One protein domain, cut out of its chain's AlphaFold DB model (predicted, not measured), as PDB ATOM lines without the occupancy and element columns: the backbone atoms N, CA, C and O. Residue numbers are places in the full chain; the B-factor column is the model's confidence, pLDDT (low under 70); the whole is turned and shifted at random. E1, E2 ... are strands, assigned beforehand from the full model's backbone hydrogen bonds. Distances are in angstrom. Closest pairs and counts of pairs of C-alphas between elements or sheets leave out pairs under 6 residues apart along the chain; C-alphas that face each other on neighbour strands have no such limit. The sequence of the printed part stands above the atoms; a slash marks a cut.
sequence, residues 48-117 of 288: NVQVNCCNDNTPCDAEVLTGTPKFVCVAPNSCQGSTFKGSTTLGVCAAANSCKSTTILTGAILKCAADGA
ATOM      1  N   ASN A  48      15.133  18.734   3.537       47.84
ATOM      2  CA  ASN A  48      15.315  17.599   2.593       47.84
ATOM      3  C   ASN A  48      14.090  16.709   2.310       47.84
ATOM      4  O   ASN A  48      14.213  15.747   1.550       47.84
ATOM      5  N   VAL A  49      12.894  17.021   2.817       50.91
ATOM      6  CA  VAL A  49      11.698  16.246   2.444       50.91
ATOM      7  C   VAL A  49      11.208  16.661   1.055       50.91
ATOM      8  O   VAL A  49      10.820  17.803   0.821       50.91
ATOM      9  N   GLN A  50      11.244  15.715   0.114       54.16
ATOM     10  CA  GLN A  50      10.558  15.834  -1.167       54.16
ATOM     11  C   GLN A  50       9.056  15.888  -0.900       54.16
ATOM     12  O   GLN A  50       8.469  14.895  -0.475       54.16
ATOM     13  N   VAL A  51       8.437  17.035  -1.157       58.44
ATOM     14  CA  VAL A  51       6.991  17.160  -1.044       58.44
ATOM     15  C   VAL A  51       6.390  16.794  -2.400       58.44
ATOM     16  O   VAL A  51       6.517  17.517  -3.387       58.44
ATOM     17  N   ASN A  52       5.729  15.639  -2.468       61.81
ATOM     18  CA  ASN A  52       4.821  15.344  -3.574       61.81
ATOM     19  C   ASN A  52       3.549  16.164  -3.348       61.81
ATOM     20  O   ASN A  52       2.593  15.690  -2.746       61.81
ATOM     21  N   CYS A  53       3.597  17.426  -3.768       64.44
ATOM     22  CA  CYS A  53       2.550  18.407  -3.514       64.44
ATOM     23  C   CYS A  53       1.219  18.046  -4.180       64.44
ATOM     24  O   CYS A  53       0.179  18.398  -3.640       64.44
ATOM     25  N   CYS A  54       1.246  17.377  -5.341       70.88
ATOM     26  CA  CYS A  54       0.060  17.240  -6.178       70.88
ATOM     27  C   CYS A  54       0.041  15.891  -6.917       70.88
ATOM     28  O   CYS A  54       0.989  15.535  -7.627       70.88
ATOM     29  N   ASN A  55      -1.042  15.136  -6.748       73.50
ATOM     30  CA  ASN A  55      -1.287  13.845  -7.401       73.50
ATOM     31  C   ASN A  55      -2.756  13.742  -7.845       73.50
ATOM     32  O   ASN A  55      -3.540  14.648  -7.573       73.50
ATOM     33  N   ASP A  56      -3.130  12.642  -8.500       67.44
ATOM     34  CA  ASP A  56      -4.477  12.392  -9.041       67.44
ATOM     35  C   ASP A  56      -5.590  12.580  -7.995       67.44
ATOM     36  O   ASP A  56      -6.691  13.011  -8.324       67.44
ATOM     37  N   ASN A  57      -5.297  12.298  -6.722       60.50
ATOM     38  CA  ASN A  57      -6.263  12.373  -5.623       60.50
ATOM     39  C   ASN A  57      -6.286  13.749  -4.938       60.50
ATOM     40  O   ASN A  57      -7.193  14.039  -4.161       60.50
ATOM     41  N   THR A  58      -5.282  14.586  -5.195       68.31
ATOM     42  CA  THR A  58      -5.107  15.910  -4.583       68.31
ATOM     43  C   THR A  58      -4.407  16.850  -5.573       68.31
ATOM     44  O   THR A  58      -3.212  17.114  -5.430       68.31
ATOM     45  N   PRO A  59      -5.112  17.336  -6.611       72.00
ATOM     46  CA  PRO A  59      -4.569  18.351  -7.506       72.00
ATOM     47  C   PRO A  59      -4.396  19.686  -6.764       72.00
ATOM     48  O   PRO A  59      -5.166  20.024  -5.859       72.00
ATOM     49  N   CYS A  60      -3.384  20.454  -7.161       76.38
ATOM     50  CA  CYS A  60      -3.105  21.799  -6.649       76.38
ATOM     51  C   CYS A  60      -3.590  22.890  -7.608       76.38
ATOM     52  O   CYS A  60      -3.017  23.984  -7.646       76.38
ATOM     53  N   ASP A  61      -4.571  22.582  -8.445       75.56
ATOM     54  CA  ASP A  61      -4.961  23.427  -9.564       75.56
ATOM     55  C   ASP A  61      -5.316  24.839  -9.103       75.56
ATOM     56  O   ASP A  61      -6.083  25.031  -8.160       75.56
ATOM     57  N   ALA A  62      -4.716  25.831  -9.761       79.25
ATOM     58  CA  ALA A  62      -4.869  27.254  -9.444       79.25
ATOM     59  C   ALA A  62      -4.486  27.682  -8.005       79.25
ATOM     60  O   ALA A  62      -4.734  28.826  -7.620       79.25
ATOM     61  N   GLU A  63      -3.835  26.823  -7.217       80.94
ATOM     62  CA  GLU A  63      -3.386  27.162  -5.863       80.94
ATOM     63  C   GLU A  63      -2.140  28.058  -5.879       80.94
ATOM     64  O   GLU A  63      -1.292  27.983  -6.776       80.94
ATOM     65  N   VAL A  64      -1.983  28.882  -4.840       82.19
ATOM     66  CA  VAL A  64      -0.734  29.611  -4.581       82.19
ATOM     67  C   VAL A  64       0.101  28.809  -3.591       82.19
ATOM     68  O   VAL A  64      -0.258  28.696  -2.422       82.19
ATOM     69  N   LEU A  65       1.231  28.276  -4.041       78.06
ATOM     70  CA  LEU A  65       2.161  27.504  -3.221       78.06
ATOM     71  C   LEU A  65       3.333  28.398  -2.821       78.06
ATOM     72  O   LEU A  65       3.990  28.982  -3.684       78.06
ATOM     73  N   THR A  66       3.579  28.537  -1.517       76.25
ATOM     74  CA  THR A  66       4.645  29.395  -0.971       76.25
ATOM     75  C   THR A  66       5.699  28.577  -0.217       76.25
ATOM     76  O   THR A  66       5.424  27.462   0.218       76.25
ATOM     77  N   GLY A  67       6.919  29.112  -0.083       71.56
ATOM     78  CA  GLY A  67       7.999  28.528   0.728       71.56
ATOM     79  C   GLY A  67       9.193  27.996  -0.074       71.56
ATOM     80  O   GLY A  67       9.446  28.412  -1.206       71.56
ATOM     81  N   THR A  68       9.940  27.069   0.531       70.00
ATOM     82  CA  THR A  68      11.117  26.380  -0.036       70.00
ATOM     83  C   THR A  68      10.860  24.935  -0.531       70.00
ATOM     84  O   THR A  68      11.813  24.154  -0.548       70.00
ATOM     85  N   PRO A  69       9.641  24.486  -0.912       64.69
ATOM     86  CA  PRO A  69       9.423  23.067  -1.185       64.69
ATOM     87  C   PRO A  69      10.027  22.605  -2.520       64.69
ATOM     88  O   PRO A  69       9.863  23.241  -3.563       64.69
ATOM     89  N   LYS A  70      10.645  21.420  -2.513       81.00
ATOM     90  CA  LYS A  70      10.775  20.614  -3.731       81.00
ATOM     91  C   LYS A  70       9.380  20.115  -4.091       81.00
ATOM     92  O   LYS A  70       8.794  19.409  -3.277       81.00
ATOM     93  N   PHE A  71       8.879  20.446  -5.280       81.31
ATOM     94  CA  PHE A  71       7.569  19.988  -5.751       81.31
ATOM     95  C   PHE A  71       7.705  19.019  -6.923       81.31
ATOM     96  O   PHE A  71       8.574  19.167  -7.788       81.31
ATOM     97  N   VAL A  72       6.832  18.017  -6.958       87.94
ATOM     98  CA  VAL A  72       6.734  17.068  -8.069       87.94
ATOM     99  C   VAL A  72       5.266  16.914  -8.448       87.94
ATOM    100  O   VAL A  72       4.457  16.510  -7.617       87.94
ATOM    101  N   CYS A  73       4.946  17.234  -9.699       90.19
ATOM    102  CA  CYS A  73       3.619  17.095 -10.290       90.19
ATOM    103  C   CYS A  73       3.603  15.781 -11.082       90.19
ATOM    104  O   CYS A  73       4.139  15.711 -12.195       90.19
ATOM    105  N   VAL A  74       3.096  14.712 -10.461       90.19
ATOM    106  CA  VAL A  74       3.192  13.335 -10.991       90.19
ATOM    107  C   VAL A  74       1.981  12.898 -11.807       90.19
ATOM    108  O   VAL A  74       2.101  11.939 -12.561       90.19
ATOM    109  N   ALA A  75       0.854  13.602 -11.691       89.88
ATOM    110  CA  ALA A  75      -0.360  13.306 -12.447       89.88
ATOM    111  C   ALA A  75      -0.558  14.279 -13.608       89.88
ATOM    112  O   ALA A  75      -0.130  15.441 -13.504       89.88
ATOM    113  N   PRO A  76      -1.264  13.873 -14.675       92.06
ATOM    114  CA  PRO A  76      -1.741  14.811 -15.676       92.06
ATOM    115  C   PRO A  76      -2.509  15.966 -15.034       92.06
ATOM    116  O   PRO A  76      -3.330  15.754 -14.149       92.06
ATOM    117  N   ASN A  77      -2.204  17.189 -15.463       90.00
ATOM    118  CA  ASN A  77      -2.798  18.431 -14.961       90.00
ATOM    119  C   ASN A  77      -2.663  18.701 -13.448       90.00
ATOM    120  O   ASN A  77      -3.193  19.702 -13.011       90.00
ATOM    121  N   SER A  78      -1.941  17.892 -12.658       88.50
ATOM    122  CA  SER A  78      -1.927  17.995 -11.177       88.50
ATOM    123  C   SER A  78      -1.546  19.355 -10.582       88.50
ATOM    124  O   SER A  78      -1.872  19.623  -9.427       88.50
ATOM    125  N   CYS A  79      -0.806  20.179 -11.314       90.19
ATOM    126  CA  CYS A  79      -0.413  21.524 -10.914       90.19
ATOM    127  C   CYS A  79      -0.885  22.557 -11.942       90.19
ATOM    128  O   CYS A  79      -0.230  23.581 -12.120       90.19
ATOM    129  N   GLN A  80      -1.946  22.294 -12.703       92.25
ATOM    130  CA  GLN A  80      -2.337  23.184 -13.790       92.25
ATOM    131  C   GLN A  80      -2.784  24.550 -13.244       92.25
ATOM    132  O   GLN A  80      -3.583  24.655 -12.316       92.25
ATOM    133  N   GLY A  81      -2.278  25.633 -13.840       91.19
ATOM    134  CA  GLY A  81      -2.656  27.000 -13.461       91.19
ATOM    135  C   GLY A  81      -2.165  27.455 -12.081       91.19
ATOM    136  O   GLY A  81      -2.397  28.604 -11.704       91.19
ATOM    137  N   SER A  82      -1.478  26.598 -11.323       89.69
ATOM    138  CA  SER A  82      -0.968  26.938  -9.995       89.69
ATOM    139  C   SER A  82       0.099  28.032 -10.069       89.69
ATOM    140  O   SER A  82       0.825  28.176 -11.060       89.69
ATOM    141  N   THR A  83       0.232  28.793  -8.986       89.81
ATOM    142  CA  THR A  83       1.263  29.820  -8.831       89.81
ATOM    143  C   THR A  83       2.251  29.433  -7.738       89.81
ATOM    144  O   THR A  83       1.900  29.359  -6.566       89.81
ATOM    145  N   PHE A  84       3.518  29.276  -8.095       85.81
ATOM    146  CA  PHE A  84       4.600  28.990  -7.162       85.81
ATOM    147  C   PHE A  84       5.328  30.288  -6.790       85.81
ATOM    148  O   PHE A  84       5.833  31.011  -7.657       85.81
ATOM    149  N   LYS A  85       5.397  30.578  -5.487       82.94
ATOM    150  CA  LYS A  85       6.096  31.712  -4.863       82.94
ATOM    151  C   LYS A  85       7.080  31.202  -3.801       82.94
ATOM    152  O   LYS A  85       6.915  30.115  -3.264       82.94
ATOM    153  N   GLY A  86       8.103  31.991  -3.478       74.56
ATOM    154  CA  GLY A  86       9.131  31.635  -2.491       74.56
ATOM    155  C   GLY A  86      10.514  31.367  -3.089       74.56
ATOM    156  O   GLY A  86      10.794  31.701  -4.240       74.56
ATOM    157  N   SER A  87      11.412  30.802  -2.289       69.69
ATOM    158  CA  SER A  87      12.807  30.535  -2.653       69.69
ATOM    159  C   SER A  87      12.989  29.058  -3.008       69.69
ATOM    160  O   SER A  87      13.673  28.326  -2.305       69.69
ATOM    161  N   THR A  88      12.321  28.560  -4.048       61.31
ATOM    162  CA  THR A  88      12.312  27.112  -4.310       61.31
ATOM    163  C   THR A  88      13.561  26.591  -5.013       61.31
ATOM    164  O   THR A  88      14.103  27.217  -5.920       61.31
ATOM    165  N   THR A  89      13.991  25.403  -4.583       71.00
ATOM    166  CA  THR A  89      15.148  24.633  -5.053       71.00
ATOM    167  C   THR A  89      14.612  23.289  -5.575       71.00
ATOM    168  O   THR A  89      14.245  22.417  -4.801       71.00
ATOM    169  N   LEU A  90      14.543  23.143  -6.902       76.38
ATOM    170  CA  LEU A  90      14.072  21.976  -7.674       76.38
ATOM    171  C   LEU A  90      12.545  21.704  -7.722       76.38
ATOM    172  O   LEU A  90      11.933  21.316  -6.737       76.38
ATOM    173  N   GLY A  91      11.951  21.788  -8.914       87.94
ATOM    174  CA  GLY A  91      10.598  21.317  -9.231       87.94
ATOM    175  C   GLY A  91      10.592  20.377 -10.441       87.94
ATOM    176  O   GLY A  91      11.425  20.519 -11.344       87.94
ATOM    177  N   VAL A  92       9.679  19.405 -10.480       92.06
ATOM    178  CA  VAL A  92       9.576  18.434 -11.586       92.06
ATOM    179  C   VAL A  92       8.127  18.274 -12.041       92.06
ATOM    180  O   VAL A  92       7.268  17.863 -11.268       92.06
ATOM    181  N   CYS A  93       7.881  18.529 -13.321       93.75
ATOM    182  CA  CYS A  93       6.608  18.290 -13.997       93.75
ATOM    183  C   CYS A  93       6.724  16.959 -14.746       93.75
ATOM    184  O   CYS A  93       7.288  16.902 -15.844       93.75
ATOM    185  N   ALA A  94       6.330  15.873 -14.078       93.81
ATOM    186  CA  ALA A  94       6.648  14.501 -14.475       93.81
ATOM    187  C   ALA A  94       5.591  13.853 -15.377       93.81
ATOM    188  O   ALA A  94       5.906  12.872 -16.043       93.81
ATOM    189  N   ALA A  95       4.377  14.402 -15.424       93.44
ATOM    190  CA  ALA A  95       3.291  13.911 -16.269       93.44
ATOM    191  C   ALA A  95       2.843  14.938 -17.314       93.44
ATOM    192  O   ALA A  95       3.175  16.128 -17.236       93.44
ATOM    193  N   ALA A  96       2.098  14.464 -18.312       94.31
ATOM    194  CA  ALA A  96       1.637  15.292 -19.414       94.31
ATOM    195  C   ALA A  96       0.778  16.458 -18.910       94.31
ATOM    196  O   ALA A  96      -0.103  16.262 -18.075       94.31
ATOM    197  N   ASN A  97       1.048  17.674 -19.384       93.75
ATOM    198  CA  ASN A  97       0.366  18.901 -18.939       93.75
ATOM    199  C   ASN A  97       0.391  19.157 -17.415       93.75
ATOM    200  O   ASN A  97      -0.347  20.009 -16.927       93.75
ATOM    201  N   SER A  98       1.231  18.453 -16.649       93.62
ATOM    202  CA  SER A  98       1.214  18.507 -15.179       93.62
ATOM    203  C   SER A  98       1.429  19.910 -14.609       93.62
ATOM    204  O   SER A  98       0.877  20.206 -13.562       93.62
ATOM    205  N   CYS A  99       2.152  20.786 -15.304       94.00
ATOM    206  CA  CYS A  99       2.387  22.187 -14.947       94.00
ATOM    207  C   CYS A  99       1.916  23.156 -16.045       94.00
ATOM    208  O   CYS A  99       2.479  24.248 -16.211       94.00
ATOM    209  N   LYS A 100       0.908  22.768 -16.830       95.19
ATOM    210  CA  LYS A 100       0.360  23.613 -17.894       95.19
ATOM    211  C   LYS A 100      -0.147  24.940 -17.323       95.19
ATOM    212  O   LYS A 100      -0.806  24.965 -16.284       95.19
ATOM    213  N   SER A 101       0.161  26.046 -18.001       95.12
ATOM    214  CA  SER A 101      -0.267  27.402 -17.611       95.12
ATOM    215  C   SER A 101       0.111  27.811 -16.178       95.12
ATOM    216  O   SER A 101      -0.505  28.708 -15.607       95.12
ATOM    217  N   THR A 102       1.112  27.165 -15.577       92.56
ATOM    218  CA  THR A 102       1.590  27.526 -14.236       92.56
ATOM    219  C   THR A 102       2.328  28.849 -14.242       92.56
ATOM    220  O   THR A 102       2.948  29.224 -15.234       92.56
ATOM    221  N   THR A 103       2.318  29.539 -13.106       92.69
ATOM    222  CA  THR A 103       3.145  30.727 -12.891       92.69
ATOM    223  C   THR A 103       4.219  30.428 -11.853       92.69
ATOM    224  O   THR A 103       3.913  30.121 -10.706       92.69
ATOM    225  N   ILE A 104       5.494  30.537 -12.214       89.88
ATOM    226  CA  ILE A 104       6.628  30.284 -11.316       89.88
ATOM    227  C   ILE A 104       7.399  31.585 -11.128       89.88
ATOM    228  O   ILE A 104       8.106  32.040 -12.026       89.88
ATOM    229  N   LEU A 105       7.267  32.187  -9.945       87.88
ATOM    230  CA  LEU A 105       7.844  33.496  -9.606       87.88
ATOM    231  C   LEU A 105       9.173  33.397  -8.830       87.88
ATOM    232  O   LEU A 105       9.640  34.386  -8.271       87.88
ATOM    233  N   THR A 106       9.752  32.198  -8.732       78.81
ATOM    234  CA  THR A 106      10.792  31.850  -7.745       78.81
ATOM    235  C   THR A 106      12.165  31.586  -8.352       78.81
ATOM    236  O   THR A 106      12.270  31.332  -9.540       78.81
ATOM    237  N   GLY A 107      13.208  31.483  -7.526       80.31
ATOM    238  CA  GLY A 107      14.556  31.011  -7.893       80.31
ATOM    239  C   GLY A 107      14.672  29.603  -8.522       80.31
ATOM    240  O   GLY A 107      15.784  29.096  -8.658       80.31
ATOM    241  N   ALA A 108      13.560  28.932  -8.844       79.06
ATOM    242  CA  ALA A 108      13.508  27.489  -9.052       79.06
ATOM    243  C   ALA A 108      14.330  26.951 -10.227       79.06
ATOM    244  O   ALA A 108      14.429  27.544 -11.303       79.06
ATOM    245  N   ILE A 109      14.853  25.743  -9.998       89.06
ATOM    246  CA  ILE A 109      15.286  24.819 -11.042       89.06
ATOM    247  C   ILE A 109      14.070  23.966 -11.417       89.06
ATOM    248  O   ILE A 109      13.666  23.141 -10.610       89.06
ATOM    249  N   LEU A 110      13.470  24.135 -12.592       92.00
ATOM    250  CA  LEU A 110      12.347  23.309 -13.044       92.00
ATOM    251  C   LEU A 110      12.795  22.286 -14.092       92.00
ATOM    252  O   LEU A 110      13.555  22.615 -15.002       92.00
ATOM    253  N   LYS A 111      12.278  21.060 -14.012       94.88
ATOM    254  CA  LYS A 111      12.380  20.054 -15.072       94.88
ATOM    255  C   LYS A 111      11.000  19.743 -15.658       94.88
ATOM    256  O   LYS A 111      10.149  19.194 -14.963       94.88
ATOM    257  N   CYS A 112      10.824  20.011 -16.948       96.06
ATOM    258  CA  CYS A 112       9.659  19.602 -17.733       96.06
ATOM    259  C   CYS A 112       9.978  18.239 -18.360       96.06
ATOM    260  O   CYS A 112      10.769  18.151 -19.306       96.06
ATOM    261  N   ALA A 113       9.477  17.171 -17.737       95.00
ATOM    262  CA  ALA A 113       9.913  15.796 -17.990       95.00
ATOM    263  C   ALA A 113       8.908  14.948 -18.783       95.00
ATOM    264  O   ALA A 113       9.240  13.817 -19.122       95.00
ATOM    265  N   ALA A 114       7.727  15.481 -19.097       94.62
ATOM    266  CA  ALA A 114       6.716  14.825 -19.926       94.62
ATOM    267  C   ALA A 114       6.179  15.755 -21.024       94.62
ATOM    268  O   ALA A 114       6.375  16.973 -20.977       94.62
ATOM    269  N   ASP A 115       5.543  15.159 -22.029       93.69
ATOM    270  CA  ASP A 115       4.988  15.891 -23.166       93.69
ATOM    271  C   ASP A 115       4.004  16.974 -22.703       93.69
ATOM    272  O   ASP A 115       3.163  16.758 -21.825       93.69
ATOM    273  N   GLY A 116       4.179  18.182 -23.229       92.50
ATOM    274  CA  GLY A 116       3.406  19.358 -22.836       92.50
ATOM    275  C   GLY A 116       3.447  19.722 -21.345       92.50
ATOM    276  O   GLY A 116       2.616  20.510 -20.895       92.50
ATOM    277  N   ALA A 117       4.368  19.162 -20.549       95.44
ATOM    278  CA  ALA A 117       4.343  19.292 -19.090       95.44
ATOM    279  C   ALA A 117       4.315  20.746 -18.608       95.44
ATOM    280  O   ALA A 117       3.631  21.031 -17.634       95.44
TER     281      ALA A 117
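AT A GLANCE: This is residues 48 to 117 of the 288 residues of an uncharacterized protein of Tribonema minus (UniProt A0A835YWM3). With little regular structure, the chain is wound in stacked turns like a small solenoid: short strands E1 to E4 lie side by side as one wall, and the long links between them loop round opposite, where residues 83 to 84 make short parallel pairings with residues 64 to 65 and 103 to 104. The 70 printed residues have no named helix and four named strands, E1 E2 E3 E4 along the chain and across the parallel sheet; the class is all strand, with 16 residues in named elements. It is compact, radius of gyration of the C-alphas 10.4 A, spanning 25 by 20 by 20 A.

IN THESE COORDINATES: E1, residues 50 to 54, 11.7 A, begins at C-alpha 50 (10.558, 15.834, -1.167). E2 is residues 70 to 73, E3 91 to 93. E4, residues 109 to 112, 10.2 A, ends at C-alpha 112 (9.659, 19.602, -17.733).

HOW THE PARTS SIT: Edge strand E1 is parallel to E2 at 36 degrees; N 51 and O 70 are 3.2 A apart. E2 and E3 are parallel at 6 degrees, N 73 to O 92 2.9 A. E3 and edge strand E4 are parallel at 8 degrees, N 91 to O 109 2.8 A.

THE WHOLE: The farthest C-alphas, Asn 48 and Gly 116, are 28.1 A apart. The printed part has no cut; its three links are long. pLDDT is under 70 at residues 48 to 53, 56 to 58, 69 and 87 to 88.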